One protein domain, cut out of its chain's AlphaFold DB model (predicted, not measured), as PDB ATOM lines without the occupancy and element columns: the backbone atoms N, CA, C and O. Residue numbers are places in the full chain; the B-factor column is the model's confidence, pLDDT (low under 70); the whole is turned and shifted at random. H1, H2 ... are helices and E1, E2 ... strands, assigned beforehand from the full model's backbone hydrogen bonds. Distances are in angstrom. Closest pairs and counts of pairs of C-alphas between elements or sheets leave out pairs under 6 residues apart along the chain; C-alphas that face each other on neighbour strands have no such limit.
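What this domain is: This is residues 59 to 165 of the 169 residues of an uncharacterized protein of Ignavibacteriales bacterium (UniProt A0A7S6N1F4). A twisted wall of four antiparallel strands, in the order E1, E4, E3, E2, has H4 packed across one face, while the long H5 follows directly from E4 and rises away from that same face. H1 packs on both H4 and H5, with the small H2 on H4 and H3 on H5. The printed part has 107 residues, with five named helices and four named strands in the order H1 H2 H3 E1 H4 E2 E3 E4 H5, of mixed class. It is compact, with a radius of gyration of the C-alphas of 13.2 A, and rounded, spanning 35 by 30 by 23 A.

Where its parts are: Find C-alpha 137 at (172.118, 166.060, 225.113); from there E4 runs 24.5 A to residue 145, bending by 52 degrees at residue 140. Beside it are E1, residues 92 to 95, and E3, residues 127 to 134, 23.7 A; E2 is residues 119 to 122. H5, residues 146 to 165, runs 27.3 A to C-alpha 165 at (207.756, 176.640, 227.578). H4 is residues 103 to 115, 18.2 A; H1, 59 to 70; H2, 73 to 76; H3, 87 to 90.

How they stand to each other: E2, E3 and E4 form a meander, each strand the antiparallel neighbour of the one before; look for N 122 and O 127, 2.8 A, and N 130 and O 142, 2.9 A. E1 is the antiparallel neighbour of E4, with N 92 and O 143 within hydrogen-bond range at 2.8 A. H4 lies over E4 and E3 at a height of 9.4 A over the sheet; its C-alpha 113 is 5.4 A from that of Trp 131, the closest pair with E3. H1 touches H4 with residues 65 to 70 alone, the closest C-alphas being Leu 69 and Arg 111, 5.4 A, at a steep tilt of 54 degrees, opposite ways. H4 and H5 are apart. Each O i to N i+4 pair is within hydrogen-bond range in H1 and H4, and 13 of 16 in H5; H2 and H3 are too short for such a pair.

The domain as a whole: The C-alphas of Gly 136 and Asn 162, the two farthest apart, are 38.5 A apart. The printed part has no cut, and no link is long. The mean pLDDT of the printed part is 92.5, and no printed residue is under 70.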
ATOM      1  N   GLY A  59     184.629 190.005 230.160       90.38
ATOM      2  CA  GLY A  59     185.455 190.014 228.957       90.38
ATOM      3  C   GLY A  59     186.897 189.607 229.256       90.38
ATOM      4  O   GLY A  59     187.465 188.802 228.524       90.38
ATOM      5  N   THR A  60     187.469 190.082 230.368       91.25
ATOM      6  CA  THR A  60     188.818 189.696 230.820       91.25
ATOM      7  C   THR A  60     188.889 188.208 231.143       91.25
ATOM      8  O   THR A  60     189.814 187.523 230.712       91.25
ATOM      9  N   VAL A  61     187.904 187.694 231.885       91.00
ATOM     10  CA  VAL A  61     187.856 186.283 232.297       91.00
ATOM     11  C   VAL A  61     187.784 185.361 231.082       91.00
ATOM     12  O   VAL A  61     188.583 184.430 230.968       91.00
ATOM     13  N   ILE A  62     186.869 185.634 230.150       93.69
ATOM     14  CA  ILE A  62     186.706 184.822 228.942       93.69
ATOM     15  C   ILE A  62     187.929 184.940 228.033       93.69
ATOM     16  O   ILE A  62     188.386 183.921 227.522       93.69
ATOM     17  N   LEU A  63     188.517 186.131 227.880       94.00
ATOM     18  CA  LEU A  63     189.734 186.321 227.087       94.00
ATOM     19  C   LEU A  63     190.916 185.514 227.643       94.00
ATOM     20  O   LEU A  63     191.616 184.851 226.876       94.00
ATOM     21  N   LEU A  64     191.109 185.511 228.966       94.44
ATOM     22  CA  LEU A  64     192.148 184.709 229.620       94.44
ATOM     23  C   LEU A  64     191.905 183.209 229.437       94.44
ATOM     24  O   LEU A  64     192.813 182.488 229.022       94.44
ATOM     25  N   LEU A  65     190.685 182.735 229.698       95.88
ATOM     26  CA  LEU A  65     190.330 181.327 229.509       95.88
ATOM     27  C   LEU A  65     190.510 180.891 228.055       95.88
ATOM     28  O   LEU A  65     191.061 179.824 227.796       95.88
ATOM     29  N   TYR A  66     190.098 181.721 227.100       96.12
ATOM     30  CA  TYR A  66     190.237 181.423 225.681       96.12
ATOM     31  C   TYR A  66     191.711 181.362 225.261       96.12
ATOM     32  O   TYR A  66     192.129 180.402 224.609       96.12
ATOM     33  N   GLY A  67     192.520 182.338 225.680       95.12
ATOM     34  CA  GLY A  67     193.953 182.374 225.387       95.12
ATOM     35  C   GLY A  67     194.731 181.210 226.006       95.12
ATOM     36  O   GLY A  67     195.660 180.702 225.387       95.12
ATOM     37  N   LEU A  68     194.335 180.754 227.197       95.62
ATOM     38  CA  LEU A  68     195.029 179.686 227.922       95.62
ATOM     39  C   LEU A  68     194.525 178.280 227.581       95.62
ATOM     40  O   LEU A  68     195.304 177.333 227.624       95.62
ATOM     41  N   LEU A  69     193.243 178.110 227.256       96.38
ATOM     42  CA  LEU A  69     192.658 176.794 226.985       96.38
ATOM     43  C   LEU A  69     192.398 176.571 225.495       96.38
ATOM     44  O   LEU A  69     192.739 175.517 224.967       96.38
ATOM     45  N   VAL A  70     191.803 177.534 224.790       96.69
ATOM     46  CA  VAL A  70     191.294 177.302 223.428       96.69
ATOM     47  C   VAL A  70     192.379 177.432 222.367       96.69
ATOM     48  O   VAL A  70     192.499 176.530 221.533       96.69
ATOM     49  N   VAL A  71     193.151 178.523 222.403       95.12
ATOM     50  CA  VAL A  71     194.235 178.801 221.443       95.12
ATOM     51  C   VAL A  71     195.272 177.664 221.406       95.12
ATOM     52  O   VAL A  71     195.521 177.131 220.326       95.12
ATOM     53  N   PRO A  72     195.840 177.221 222.541       92.44
ATOM     54  CA  PRO A  72     196.859 176.168 222.576       92.44
ATOM     55  C   PRO A  72     196.264 174.745 222.622       92.44
ATOM     56  O   PRO A  72     196.598 173.942 223.496       92.44
ATOM     57  N   LYS A  73     195.354 174.416 221.697       90.94
ATOM     58  CA  LYS A  73     194.581 173.158 221.735       90.94
ATOM     59  C   LYS A  73     195.453 171.896 221.805       90.94
ATOM     60  O   LYS A  73     195.113 170.967 222.531       90.94
ATOM     61  N   GLU A  74     196.585 171.883 221.104       89.12
ATOM     62  CA  GLU A  74     197.457 170.714 220.932       89.12
ATOM     63  C   GLU A  74     198.096 170.292 222.258       89.12
ATOM     64  O   GLU A  74     198.403 169.123 222.485       89.12
ATOM     65  N   ILE A  75     198.274 171.242 223.176       89.25
ATOM     66  CA  ILE A  75     198.838 170.973 224.500       89.25
ATOM     67  C   ILE A  75     197.889 170.108 225.316       89.25
ATOM     68  O   ILE A  75     198.327 169.204 226.028       89.25
ATOM     69  N   TRP A  76     196.590 170.349 225.176       89.50
ATOM     70  CA  TRP A  76     195.564 169.606 225.892       89.50
ATOM     71  C   TRP A  76     195.302 168.235 225.276       89.50
ATOM     72  O   TRP A  76     194.736 167.369 225.935       89.50
ATOM     73  N   GLU A  77     195.754 167.975 224.051       88.50
ATOM     74  CA  GLU A  77     195.646 166.666 223.390       88.50
ATOM     75  C   GLU A  77     196.704 165.657 223.879       88.50
ATOM     76  O   GLU A  77     196.573 164.460 223.631       88.50
ATOM     77  N   LYS A  78     197.703 166.097 224.658       86.81
ATOM     78  CA  LYS A  78     198.724 165.220 225.260       86.81
ATOM     79  C   LYS A  78     198.112 164.159 226.173       86.81
ATOM     80  O   LYS A  78     197.285 164.467 227.023       86.81
ATOM     81  N   SER A  79     198.573 162.915 226.088       85.00
ATOM     82  CA  SER A  79     198.101 161.829 226.960       85.00
ATOM     83  C   SER A  79     198.601 161.930 228.408       85.00
ATOM     84  O   SER A  79     198.003 161.324 229.294       85.00
ATOM     85  N   TYR A  80     199.673 162.688 228.658       86.75
ATOM     86  CA  TYR A  80     200.325 162.783 229.963       86.75
ATOM     87  C   TYR A  80     200.942 164.166 230.214       86.75
ATOM     88  O   TYR A  80     201.370 164.858 229.287       86.75
ATOM     89  N   THR A  81     201.015 164.537 231.492       86.25
ATOM     90  CA  THR A  81     201.766 165.683 232.013       86.25
ATOM     91  C   THR A  81     202.221 165.386 233.443       86.25
ATOM     92  O   THR A  81     201.484 164.763 234.207       86.25
ATOM     93  N   SER A  82     203.426 165.830 233.805       85.56
ATOM     94  CA  SER A  82     203.949 165.780 235.179       85.56
ATOM     95  C   SER A  82     203.363 166.869 236.076       85.56
ATOM     96  O   SER A  82     203.476 166.787 237.298       85.56
ATOM     97  N   PHE A  83     202.745 167.892 235.481       88.56
ATOM     98  CA  PHE A  83     202.170 169.000 236.224       88.56
ATOM     99  C   PHE A  83     200.965 168.546 237.049       88.56
ATOM    100  O   PHE A  83     199.983 168.018 236.517       88.56
ATOM    101  N   ASN A  84     201.032 168.784 238.357       90.00
ATOM    102  CA  ASN A  84     199.963 168.434 239.276       90.00
ATOM    103  C   ASN A  84     198.916 169.552 239.335       90.00
ATOM    104  O   ASN A  84     199.109 170.549 240.028       90.00
ATOM    105  N   PHE A  85     197.802 169.371 238.627       92.62
ATOM    106  CA  PHE A  85     196.663 170.280 238.735       92.62
ATOM    107  C   PHE A  85     195.848 169.965 239.986       92.62
ATOM    108  O   PHE A  85     195.253 168.892 240.110       92.62
ATOM    109  N   THR A  86     195.774 170.936 240.882       94.69
ATOM    110  CA  THR A  86     195.033 170.847 242.138       94.69
ATOM    111  C   THR A  86     193.682 171.538 242.055       94.69
ATOM    112  O   THR A  86     192.756 171.107 242.727       94.69
ATOM    113  N   THR A  87     193.523 172.544 241.191       95.94
ATOM    114  CA  THR A  87     192.336 173.419 241.178       95.94
ATOM    115  C   THR A  87     191.109 172.811 240.503       95.94
ATOM    116  O   THR A  87     190.014 173.358 240.616       95.94
ATOM    117  N   ARG A  88     191.237 171.649 239.850       93.00
ATOM    118  CA  ARG A  88     190.090 170.921 239.278       93.00
ATOM    119  C   ARG A  88     189.002 170.643 240.322       93.00
ATOM    120  O   ARG A  88     187.823 170.694 239.994       93.00
ATOM    121  N   ASN A  89     189.385 170.330 241.557       93.31
ATOM    122  CA  ASN A  89     188.445 170.004 242.635       93.31
ATOM    123  C   ASN A  89     187.555 171.186 243.061       93.31
ATOM    124  O   ASN A  89     186.581 170.973 243.776       93.31
ATOM    125  N   LYS A  90     187.870 172.409 242.620       96.44
ATOM    126  CA  LYS A  90     187.054 173.606 242.848       96.44
ATOM    127  C   LYS A  90     185.848 173.693 241.913       96.44
ATOM    128  O   LYS A  90     184.963 174.512 242.137       96.44
ATOM    129  N   PHE A  91     185.805 172.869 240.865       96.88
ATOM    130  CA  PHE A  91     184.639 172.775 240.001       96.88
ATOM    131  C   PHE A  91     183.609 171.827 240.603       96.88
ATOM    132  O   PHE A  91     183.905 170.671 240.915       96.88
ATOM    133  N   HIS A  92     182.370 172.295 240.682       96.31
ATOM    134  CA  HIS A  92     181.232 171.433 240.931       96.31
ATOM    135  C   HIS A  92     180.822 170.764 239.617       96.31
ATOM    136  O   HIS A  92     180.490 171.446 238.649       96.31
ATOM    137  N   ILE A  93     180.890 169.432 239.558       94.50
ATOM    138  CA  ILE A  93     180.536 168.661 238.361       94.50
ATOM    139  C   ILE A  93     179.068 168.250 238.462       94.50
ATOM    140  O   ILE A  93     178.723 167.381 239.258       94.50
ATOM    141  N   ASN A  94     178.227 168.849 237.622       92.75
ATOM    142  CA  ASN A  94     176.801 168.524 237.524       92.75
ATOM    143  C   ASN A  94     176.568 167.317 236.611       92.75
ATOM    144  O   ASN A  94     175.654 166.523 236.820       92.75
ATOM    145  N   THR A  95     177.368 167.186 235.552       92.25
ATOM    146  CA  THR A  95     177.262 166.092 234.579       92.25
ATOM    147  C   THR A  95     178.642 165.753 234.035       92.25
ATOM    148  O   THR A  95     179.429 166.646 233.719       92.25
ATOM    149  N   SER A  96     178.935 164.462 233.897       87.75
ATOM    150  CA  SER A  96     180.202 163.955 233.364       87.75
ATOM    151  C   SER A  96     179.940 162.803 232.393       87.75
ATOM    152  O   SER A  96     179.020 162.019 232.629       87.75
ATOM    153  N   PRO A  97     180.743 162.642 231.324       80.94
ATOM    154  CA  PRO A  97     180.600 161.505 230.418       80.94
ATOM    155  C   PRO A  97     181.038 160.174 231.053       80.94
ATOM    156  O   PRO A  97     180.723 159.116 230.513       80.94
ATOM    157  N   ASN A  98     181.792 160.219 232.155       83.94
ATOM    158  CA  ASN A  98     182.225 159.064 232.939       83.94
ATOM    159  C   ASN A  98     182.421 159.436 234.421       83.94
ATOM    160  O   ASN A  98     182.698 160.590 234.752       83.94
ATOM    161  N   ASP A  99     182.325 158.451 235.316       76.31
ATOM    162  CA  ASP A  99     182.462 158.682 236.765       76.31
ATOM    163  C   ASP A  99     183.887 159.101 237.166       76.31
ATOM    164  O   ASP A  99     184.086 159.836 238.128       76.31
ATOM    165  N   ASN A 100     184.888 158.687 236.379       84.81
ATOM    166  CA  ASN A 100     186.309 158.909 236.648       84.81
ATOM    167  C   ASN A 100     186.978 159.738 235.549       84.81
ATOM    168  O   ASN A 100     187.950 159.304 234.926       84.81
ATOM    169  N   ILE A 101     186.464 160.942 235.293       90.38
ATOM    170  CA  ILE A 101     187.109 161.851 234.346       90.38
ATOM    171  C   ILE A 101     188.521 162.200 234.835       90.38
ATOM    172  O   ILE A 101     188.718 162.572 235.997       90.38
ATOM    173  N   THR A 102     189.526 162.056 233.971       92.00
ATOM    174  CA  THR A 102     190.895 162.471 234.299       92.00
ATOM    175  C   THR A 102     191.001 163.994 234.271       92.00
ATOM    176  O   THR A 102     190.163 164.684 233.693       92.00
ATOM    177  N   THR A 103     192.045 164.557 234.874       92.31
ATOM    178  CA  THR A 103     192.263 166.008 234.817       92.31
ATOM    179  C   THR A 103     192.451 166.511 233.385       92.31
ATOM    180  O   THR A 103     191.876 167.533 233.024       92.31
ATOM    181  N   LEU A 104     193.206 165.796 232.548       93.19
ATOM    182  CA  LEU A 104     193.409 166.201 231.155       93.19
ATOM    183  C   LEU A 104     192.112 166.104 230.344       93.19
ATOM    184  O   LEU A 104     191.815 167.009 229.569       93.19
ATOM    185  N   ASP A 105     191.299 165.068 230.566       93.88
ATOM    186  CA  ASP A 105     189.982 164.967 229.926       93.88
ATOM    187  C   ASP A 105     189.041 166.082 230.380       93.88
ATOM    188  O   ASP A 105     188.353 166.678 229.554       93.88
ATOM    189  N   PHE A 106     189.059 166.426 231.668       95.62
ATOM    190  CA  PHE A 106     188.319 167.570 232.196       95.62
ATOM    191  C   PHE A 106     188.731 168.871 231.493       95.62
ATOM    192  O   PHE A 106     187.867 169.612 231.025       95.62
ATOM    193  N   LEU A 107     190.036 169.125 231.347       96.19
ATOM    194  CA  LEU A 107     190.545 170.317 230.662       96.19
ATOM    195  C   LEU A 107     190.138 170.347 229.183       96.19
ATOM    196  O   LEU A 107     189.750 171.404 228.690       96.19
ATOM    197  N   ARG A 108     190.143 169.202 228.485       95.94
ATOM    198  CA  ARG A 108     189.644 169.092 227.100       95.94
ATOM    199  C   ARG A 108     188.165 169.431 226.995       95.94
ATOM    200  O   ARG A 108     187.772 170.169 226.094       95.94
ATOM    201  N   LEU A 109     187.344 168.897 227.897       96.50
ATOM    202  CA  LEU A 109     185.910 169.174 227.904       96.50
ATOM    203  C   LEU A 109     185.644 170.649 228.208       96.50
ATOM    204  O   LEU A 109     184.895 171.278 227.466       96.50
ATOM    205  N   LEU A 110     186.309 171.227 229.208       97.44
ATOM    206  CA  LEU A 110     186.186 172.650 229.528       97.44
ATOM    207  C   LEU A 110     186.618 173.540 228.351       97.44
ATOM    208  O   LEU A 110     185.932 174.497 227.990       97.44
ATOM    209  N   ARG A 111     187.727 173.186 227.697       97.31
ATOM    210  CA  ARG A 111     188.221 173.838 226.480       97.31
ATOM    211  C   ARG A 111     187.201 173.772 225.344       97.31
ATOM    212  O   ARG A 111     187.005 174.769 224.654       97.31
ATOM    213  N   ASN A 112     186.543 172.631 225.147       97.12
ATOM    214  CA  ASN A 112     185.501 172.485 224.128       97.12
ATOM    215  C   ASN A 112     184.277 173.350 224.451       97.12
ATOM    216  O   ASN A 112     183.771 174.025 223.556       97.12
ATOM    217  N   SER A 113     183.867 173.419 225.721       97.38
ATOM    218  CA  SER A 113     182.782 174.302 226.159       97.38
ATOM    219  C   SER A 113     183.078 175.755 225.799       97.38
ATOM    220  O   SER A 113     182.253 176.429 225.187       97.38
ATOM    221  N   LEU A 114     184.294 176.220 226.094       96.88
ATOM    222  CA  LEU A 114     184.754 177.568 225.752       96.88
ATOM    223  C   LEU A 114     184.814 177.809 224.239       96.88
ATOM    224  O   LEU A 114     184.320 178.830 223.765       96.88
ATOM    225  N   ALA A 115     185.386 176.875 223.475       96.38
ATOM    226  CA  ALA A 115     185.535 177.000 222.024       96.38
ATOM    227  C   ALA A 115     184.186 177.103 221.293       96.38
ATOM    228  O   ALA A 115     184.090 177.781 220.273       96.38
ATOM    229  N   HIS A 116     183.148 176.457 221.829       95.19
ATOM    230  CA  HIS A 116     181.785 176.504 221.299       95.19
ATOM    231  C   HIS A 116     180.909 177.588 221.938       95.19
ATOM    232  O   HIS A 116     179.723 177.663 221.629       95.19
ATOM    233  N   ALA A 117     181.470 178.428 222.814       94.75
ATOM    234  CA  ALA A 117     180.726 179.416 223.593       94.75
ATOM    235  C   ALA A 117     179.528 178.817 224.364       94.75
ATOM    236  O   ALA A 117     178.472 179.439 224.499       94.75
ATOM    237  N   ASN A 118     179.707 177.597 224.875       96.25
ATOM    238  CA  ASN A 118     178.773 176.881 225.738       96.25
ATOM    239  C   ASN A 118     179.093 177.187 227.204       96.25
ATOM    240  O   ASN A 118     179.623 176.351 227.944       96.25
ATOM    241  N   PHE A 119     178.829 178.427 227.592       95.62
ATOM    242  CA  PHE A 119     178.985 178.890 228.958       95.62
ATOM    243  C   PHE A 119     177.946 179.956 229.293       95.62
ATOM    244  O   PHE A 119     177.396 180.610 228.404       95.62
ATOM    245  N   SER A 120     177.706 180.141 230.585       94.75
ATOM    246  CA  SER A 120     176.863 181.205 231.122       94.75
ATOM    247  C   SER A 120     177.532 181.827 232.336       94.75
ATOM    248  O   SER A 120     178.268 181.158 233.069       94.75
ATOM    249  N   ILE A 121     177.266 183.112 232.550       91.88
ATOM    250  CA  ILE A 121     177.859 183.885 233.632       91.88
ATOM    251  C   ILE A 121     176.745 184.426 234.520       91.88
ATOM    252  O   ILE A 121     175.934 185.247 234.094       91.88
ATOM    253  N   ASP A 122     176.736 183.988 235.771       91.31
ATOM    254  CA  ASP A 122     175.848 184.501 236.803       91.31
ATOM    255  C   ASP A 122     176.594 185.562 237.618       91.31
ATOM    256  O   ASP A 122     177.499 185.257 238.401       91.31
ATOM    257  N   VAL A 123     176.251 186.826 237.378       85.56
ATOM    258  CA  VAL A 123     176.881 187.979 238.040       85.56
ATOM    259  C   VAL A 123     176.379 188.146 239.464       85.56
ATOM    260  O   VAL A 123     177.149 188.543 240.334       85.56
ATOM    261  N   GLU A 124     175.111 187.818 239.703       87.81
ATOM    262  CA  GLU A 124     174.463 187.958 241.005       87.81
ATOM    263  C   GLU A 124     175.092 187.001 242.019       87.81
ATOM    264  O   GLU A 124     175.441 187.401 243.129       87.81
ATOM    265  N   HIS A 125     175.336 185.759 241.600       90.31
ATOM    266  CA  HIS A 125     175.938 184.729 242.447       90.31
ATOM    267  C   HIS A 125     177.444 184.552 242.224       90.31
ATOM    268  O   HIS A 125     178.046 183.659 242.825       90.31
ATOM    269  N   ALA A 126     178.059 185.376 241.369       90.31
ATOM    270  CA  ALA A 126     179.474 185.312 241.003       90.31
ATOM    271  C   ALA A 126     179.927 183.887 240.627       90.31
ATOM    272  O   ALA A 126     180.906 183.354 241.170       90.31
ATOM    273  N   LYS A 127     179.225 183.277 239.667       94.06
ATOM    274  CA  LYS A 127     179.439 181.901 239.193       94.06
ATOM    275  C   LYS A 127     179.530 181.819 237.674       94.06
ATOM    276  O   LYS A 127     178.938 182.618 236.951       94.06
ATOM    277  N   LEU A 128     180.276 180.834 237.185       95.25
ATOM    278  CA  LEU A 128     180.333 180.479 235.769       95.25
ATOM    279  C   LEU A 128     179.959 179.020 235.604       95.25
ATOM    280  O   LEU A 128     180.447 178.166 236.345       95.25
ATOM    281  N   LYS A 129     179.152 178.749 234.585       97.19
ATOM    282  CA  LYS A 129     178.795 177.401 234.164       97.19
ATOM    283  C   LYS A 129     179.340 177.142 232.769       97.19
ATOM    284  O   LYS A 129     179.272 178.018 231.910       97.19
ATOM    285  N   PHE A 130     179.835 175.932 232.543       97.81
ATOM    286  CA  PHE A 130     180.338 175.451 231.258       97.81
ATOM    287  C   PHE A 130     179.687 174.116 230.931       97.81
ATOM    288  O   PHE A 130     179.536 173.280 231.824       97.81
ATOM    289  N   TRP A 131     179.335 173.886 229.667       98.25
ATOM    290  CA  TRP A 131     178.748 172.610 229.256       98.25
ATOM    291  C   TRP A 131     179.189 172.156 227.867       98.25
ATOM    292  O   TRP A 131     179.680 172.934 227.050       98.25
ATOM    293  N   ASN A 132     179.035 170.865 227.583       97.62
ATOM    294  CA  ASN A 132     179.141 170.313 226.234       97.62
ATOM    295  C   ASN A 132     177.874 169.554 225.868       97.62
ATOM    296  O   ASN A 132     177.190 169.001 226.727       97.62
ATOM    297  N   ILE A 133     177.601 169.521 224.567       95.19
ATOM    298  CA  ILE A 133     176.461 168.825 223.986       95.19
ATOM    299  C   ILE A 133     176.993 167.710 223.087       95.19
ATOM    300  O   ILE A 133     177.825 167.951 222.211       95.19
ATOM    301  N   LYS A 134     176.483 166.493 223.273       93.00
ATOM    302  CA  LYS A 134     176.727 165.344 222.398       93.00
ATOM    303  C   LYS A 134     175.386 164.730 222.022       93.00
ATOM    304  O   LYS A 134     174.594 164.393 222.893       93.00
ATOM    305  N   ASN A 135     175.125 164.589 220.722       92.38
ATOM    306  CA  ASN A 135     173.856 164.070 220.193       92.38
ATOM    307  C   ASN A 135     172.616 164.820 220.727       92.38
ATOM    308  O   ASN A 135     171.599 164.207 221.032       92.38
ATOM    309  N   GLY A 136     172.716 166.144 220.882       91.12
ATOM    310  CA  GLY A 136     171.624 166.983 221.390       91.12
ATOM    311  C   GLY A 136     171.408 166.935 222.908       91.12
ATOM    312  O   GLY A 136     170.534 167.638 223.401       91.12
ATOM    313  N   LEU A 137     172.204 166.162 223.655       93.25
ATOM    314  CA  LEU A 137     172.118 166.060 225.113       93.25
ATOM    315  C   LEU A 137     173.361 166.642 225.783       93.25
ATOM    316  O   LEU A 137     174.478 166.479 225.285       93.25
ATOM    317  N   VAL A 138     173.171 167.294 226.931       95.06
ATOM    318  CA  VAL A 138     174.281 167.745 227.777       95.06
ATOM    319  C   VAL A 138     174.994 166.518 228.337       95.06
ATOM    320  O   VAL A 138     174.383 165.698 229.017       95.06
ATOM    321  N   ASN A 139     176.282 166.370 228.025       94.69
ATOM    322  CA  ASN A 139     177.095 165.226 228.460       94.69
ATOM    323  C   ASN A 139     178.273 165.623 229.360       94.69
ATOM    324  O   ASN A 139     179.017 164.762 229.820       94.69
ATOM    325  N   PHE A 140     178.458 166.920 229.575       97.44
ATOM    326  CA  PHE A 140     179.413 167.505 230.501       97.44
ATOM    327  C   PHE A 140     178.830 168.834 230.957       97.44
ATOM    328  O   PHE A 140     178.450 169.636 230.106       97.44
ATOM    329  N   GLU A 141     178.760 169.062 232.260       97.75
ATOM    330  CA  GLU A 141     178.354 170.338 232.837       97.75
ATOM    331  C   GLU A 141     179.096 170.551 234.152       97.75
ATOM    332  O   GLU A 141     179.099 169.673 235.021       97.75
ATOM    333  N   VAL A 142     179.722 171.717 234.289       97.81
ATOM    334  CA  VAL A 142     180.491 172.093 235.475       97.81
ATOM    335  C   VAL A 142     180.248 173.548 235.844       97.81
ATOM    336  O   VAL A 142     179.990 174.385 234.978       97.81
ATOM    337  N   GLU A 143     180.369 173.853 237.130       97.88
ATOM    338  CA  GLU A 143     180.222 175.194 237.690       97.88
ATOM    339  C   GLU A 143     181.429 175.557 238.563       97.88
ATOM    340  O   GLU A 143     182.024 174.694 239.208       97.88
ATOM    341  N   ILE A 144     181.793 176.839 238.591       97.75
ATOM    342  CA  ILE A 144     182.859 177.375 239.442       97.75
ATOM    343  C   ILE A 144     182.534 178.799 239.907       97.75
ATOM    344  O   ILE A 144     181.896 179.570 239.188       97.75
ATOM    345  N   SER A 145     182.989 179.159 241.110       96.00
ATOM    346  CA  SER A 145     182.911 180.534 241.619       96.00
ATOM    347  C   SER A 145     183.967 181.436 240.964       96.00
ATOM    348  O   SER A 145     185.032 180.977 240.556       96.00
ATOM    349  N   TYR A 146     183.736 182.750 240.903       90.44
ATOM    350  CA  TYR A 146     184.742 183.696 240.390       90.44
ATOM    351  C   TYR A 146     186.052 183.683 241.189       90.44
ATOM    352  O   TYR A 146     187.122 183.898 240.616       90.44
ATOM    353  N   GLY A 147     185.972 183.477 242.509       88.31
ATOM    354  CA  GLY A 147     187.151 183.413 243.375       88.31
ATOM    355  C   GLY A 147     188.029 182.217 243.018       88.31
ATOM    356  O   GLY A 147     189.208 182.376 242.705       88.31
ATOM    357  N   ASP A 148     187.412 181.039 242.958       95.94
ATOM    358  CA  ASP A 148     188.086 179.793 242.597       95.94
ATOM    359  C   ASP A 148     188.589 179.786 241.152       95.94
ATOM    360  O   ASP A 148     189.659 179.244 240.867       95.94
ATOM    361  N   LEU A 149     187.852 180.424 240.239       94.81
ATOM    362  CA  LEU A 149     188.247 180.540 238.839       94.81
ATOM    363  C   LEU A 149     189.559 181.313 238.674       94.81
ATOM    364  O   LEU A 149     190.371 180.962 237.820       94.81
ATOM    365  N   GLY A 150     189.789 182.343 239.492       93.00
ATOM    366  CA  GLY A 150     191.054 183.078 239.493       93.00
ATOM    367  C   GLY A 150     192.244 182.180 239.837       93.00
ATOM    368  O   GLY A 150     193.276 182.234 239.169       93.00
ATOM    369  N   GLU A 151     192.081 181.306 240.832       95.25
ATOM    370  CA  GLU A 151     193.102 180.320 241.200       95.25
ATOM    371  C   GLU A 151     193.318 179.279 240.098       95.25
ATOM    372  O   GLU A 151     194.466 178.971 239.774       95.25
ATOM    373  N   PHE A 152     192.240 178.795 239.474       96.75
ATOM    374  CA  PHE A 152     192.323 177.891 238.327       96.75
ATOM    375  C   PHE A 152     193.102 178.518 237.164       96.75
ATOM    376  O   PHE A 152     194.066 177.930 236.677       96.75
ATOM    377  N   ILE A 153     192.758 179.744 236.755       95.62
ATOM    378  CA  ILE A 153     193.457 180.468 235.679       95.62
ATOM    379  C   ILE A 153     194.946 180.635 236.012       95.62
ATOM    380  O   ILE A 153     195.798 180.435 235.142       95.62
ATOM    381  N   ALA A 154     195.275 180.960 237.264       94.56
ATOM    382  CA  ALA A 154     196.659 181.086 237.708       94.56
ATOM    383  C   ALA A 154     197.418 179.749 237.652       94.56
ATOM    384  O   ALA A 154     198.582 179.725 237.248       94.56
ATOM    385  N   GLU A 155     196.784 178.637 238.031       95.56
ATOM    386  CA  GLU A 155     197.367 177.295 237.919       95.56
ATOM    387  C   GLU A 155     197.628 176.913 236.455       95.56
ATOM    388  O   GLU A 155     198.739 176.490 236.125       95.56
ATOM    389  N   ILE A 156     196.662 177.149 235.559       95.62
ATOM    390  CA  ILE A 156     196.851 176.938 234.118       95.62
ATOM    391  C   ILE A 156     198.006 177.799 233.592       95.62
ATOM    392  O   ILE A 156     198.875 177.295 232.884       95.62
ATOM    393  N   GLY A 157     198.077 179.079 233.967       94.00
ATOM    394  CA  GLY A 157     199.182 179.961 233.577       94.00
ATOM    395  C   GLY A 157     200.555 179.447 234.029       94.00
ATOM    396  O   GLY A 157     201.510 179.471 233.253       94.00
ATOM    397  N   LYS A 158     200.660 178.913 235.254       92.88
ATOM    398  CA  LYS A 158     201.899 178.295 235.763       92.88
ATOM    399  C   LYS A 158     202.312 177.076 234.945       92.88
ATOM    400  O   LYS A 158     203.497 176.940 234.651       92.88
ATOM    401  N   TYR A 159     201.359 176.239 234.533       92.19
ATOM    402  CA  TYR A 159     201.636 175.101 233.655       92.19
ATOM    403  C   TYR A 159     202.304 175.542 232.342       92.19
ATOM    404  O   TYR A 159     203.294 174.949 231.912       92.19
ATOM    405  N   TYR A 160     201.844 176.644 231.740       89.81
ATOM    406  CA  TYR A 160     202.475 177.192 230.533       89.81
ATOM    407  C   TYR A 160     203.920 177.636 230.752       89.81
ATOM    408  O   TYR A 160     204.792 177.355 229.926       89.81
ATOM    409  N   ILE A 161     204.167 178.345 231.851       86.31
ATOM    410  CA  ILE A 161     205.484 178.913 232.153       86.31
ATOM    411  C   ILE A 161     206.490 177.809 232.494       86.31
ATOM    412  O   ILE A 161     207.633 177.880 232.050       86.31
ATOM    413  N   ASN A 162     206.067 176.791 233.245       82.56
ATOM    414  CA  ASN A 162     206.978 175.814 233.836       82.56
ATOM    415  C   ASN A 162     207.161 174.549 232.991       82.56
ATOM    416  O   ASN A 162     208.278 174.046 232.904       82.56
ATOM    417  N   ASP A 163     206.105 174.067 232.336       79.50
ATOM    418  CA  ASP A 163     206.088 172.721 231.742       79.50
ATOM    419  C   ASP A 163     205.851 172.740 230.228       79.50
ATOM    420  O   ASP A 163     206.169 171.782 229.531       79.50
ATOM    421  N   VAL A 164     205.288 173.818 229.678       80.81
ATOM    422  CA  VAL A 164     205.112 173.948 228.222       80.81
ATOM    423  C   VAL A 164     206.299 174.663 227.595       80.81
ATOM    424  O   VAL A 164     206.843 174.193 226.595       80.81
ATOM    425  N   LYS A 165     206.686 175.817 228.148       74.25
ATOM    426  CA  LYS A 165     207.756 176.640 227.578       74.25
ATOM    427  C   LYS A 165     209.127 175.972 227.710       74.25
ATOM    428  O   LYS A 165     209.910 176.038 226.770       74.25
TER     429      LYS A 165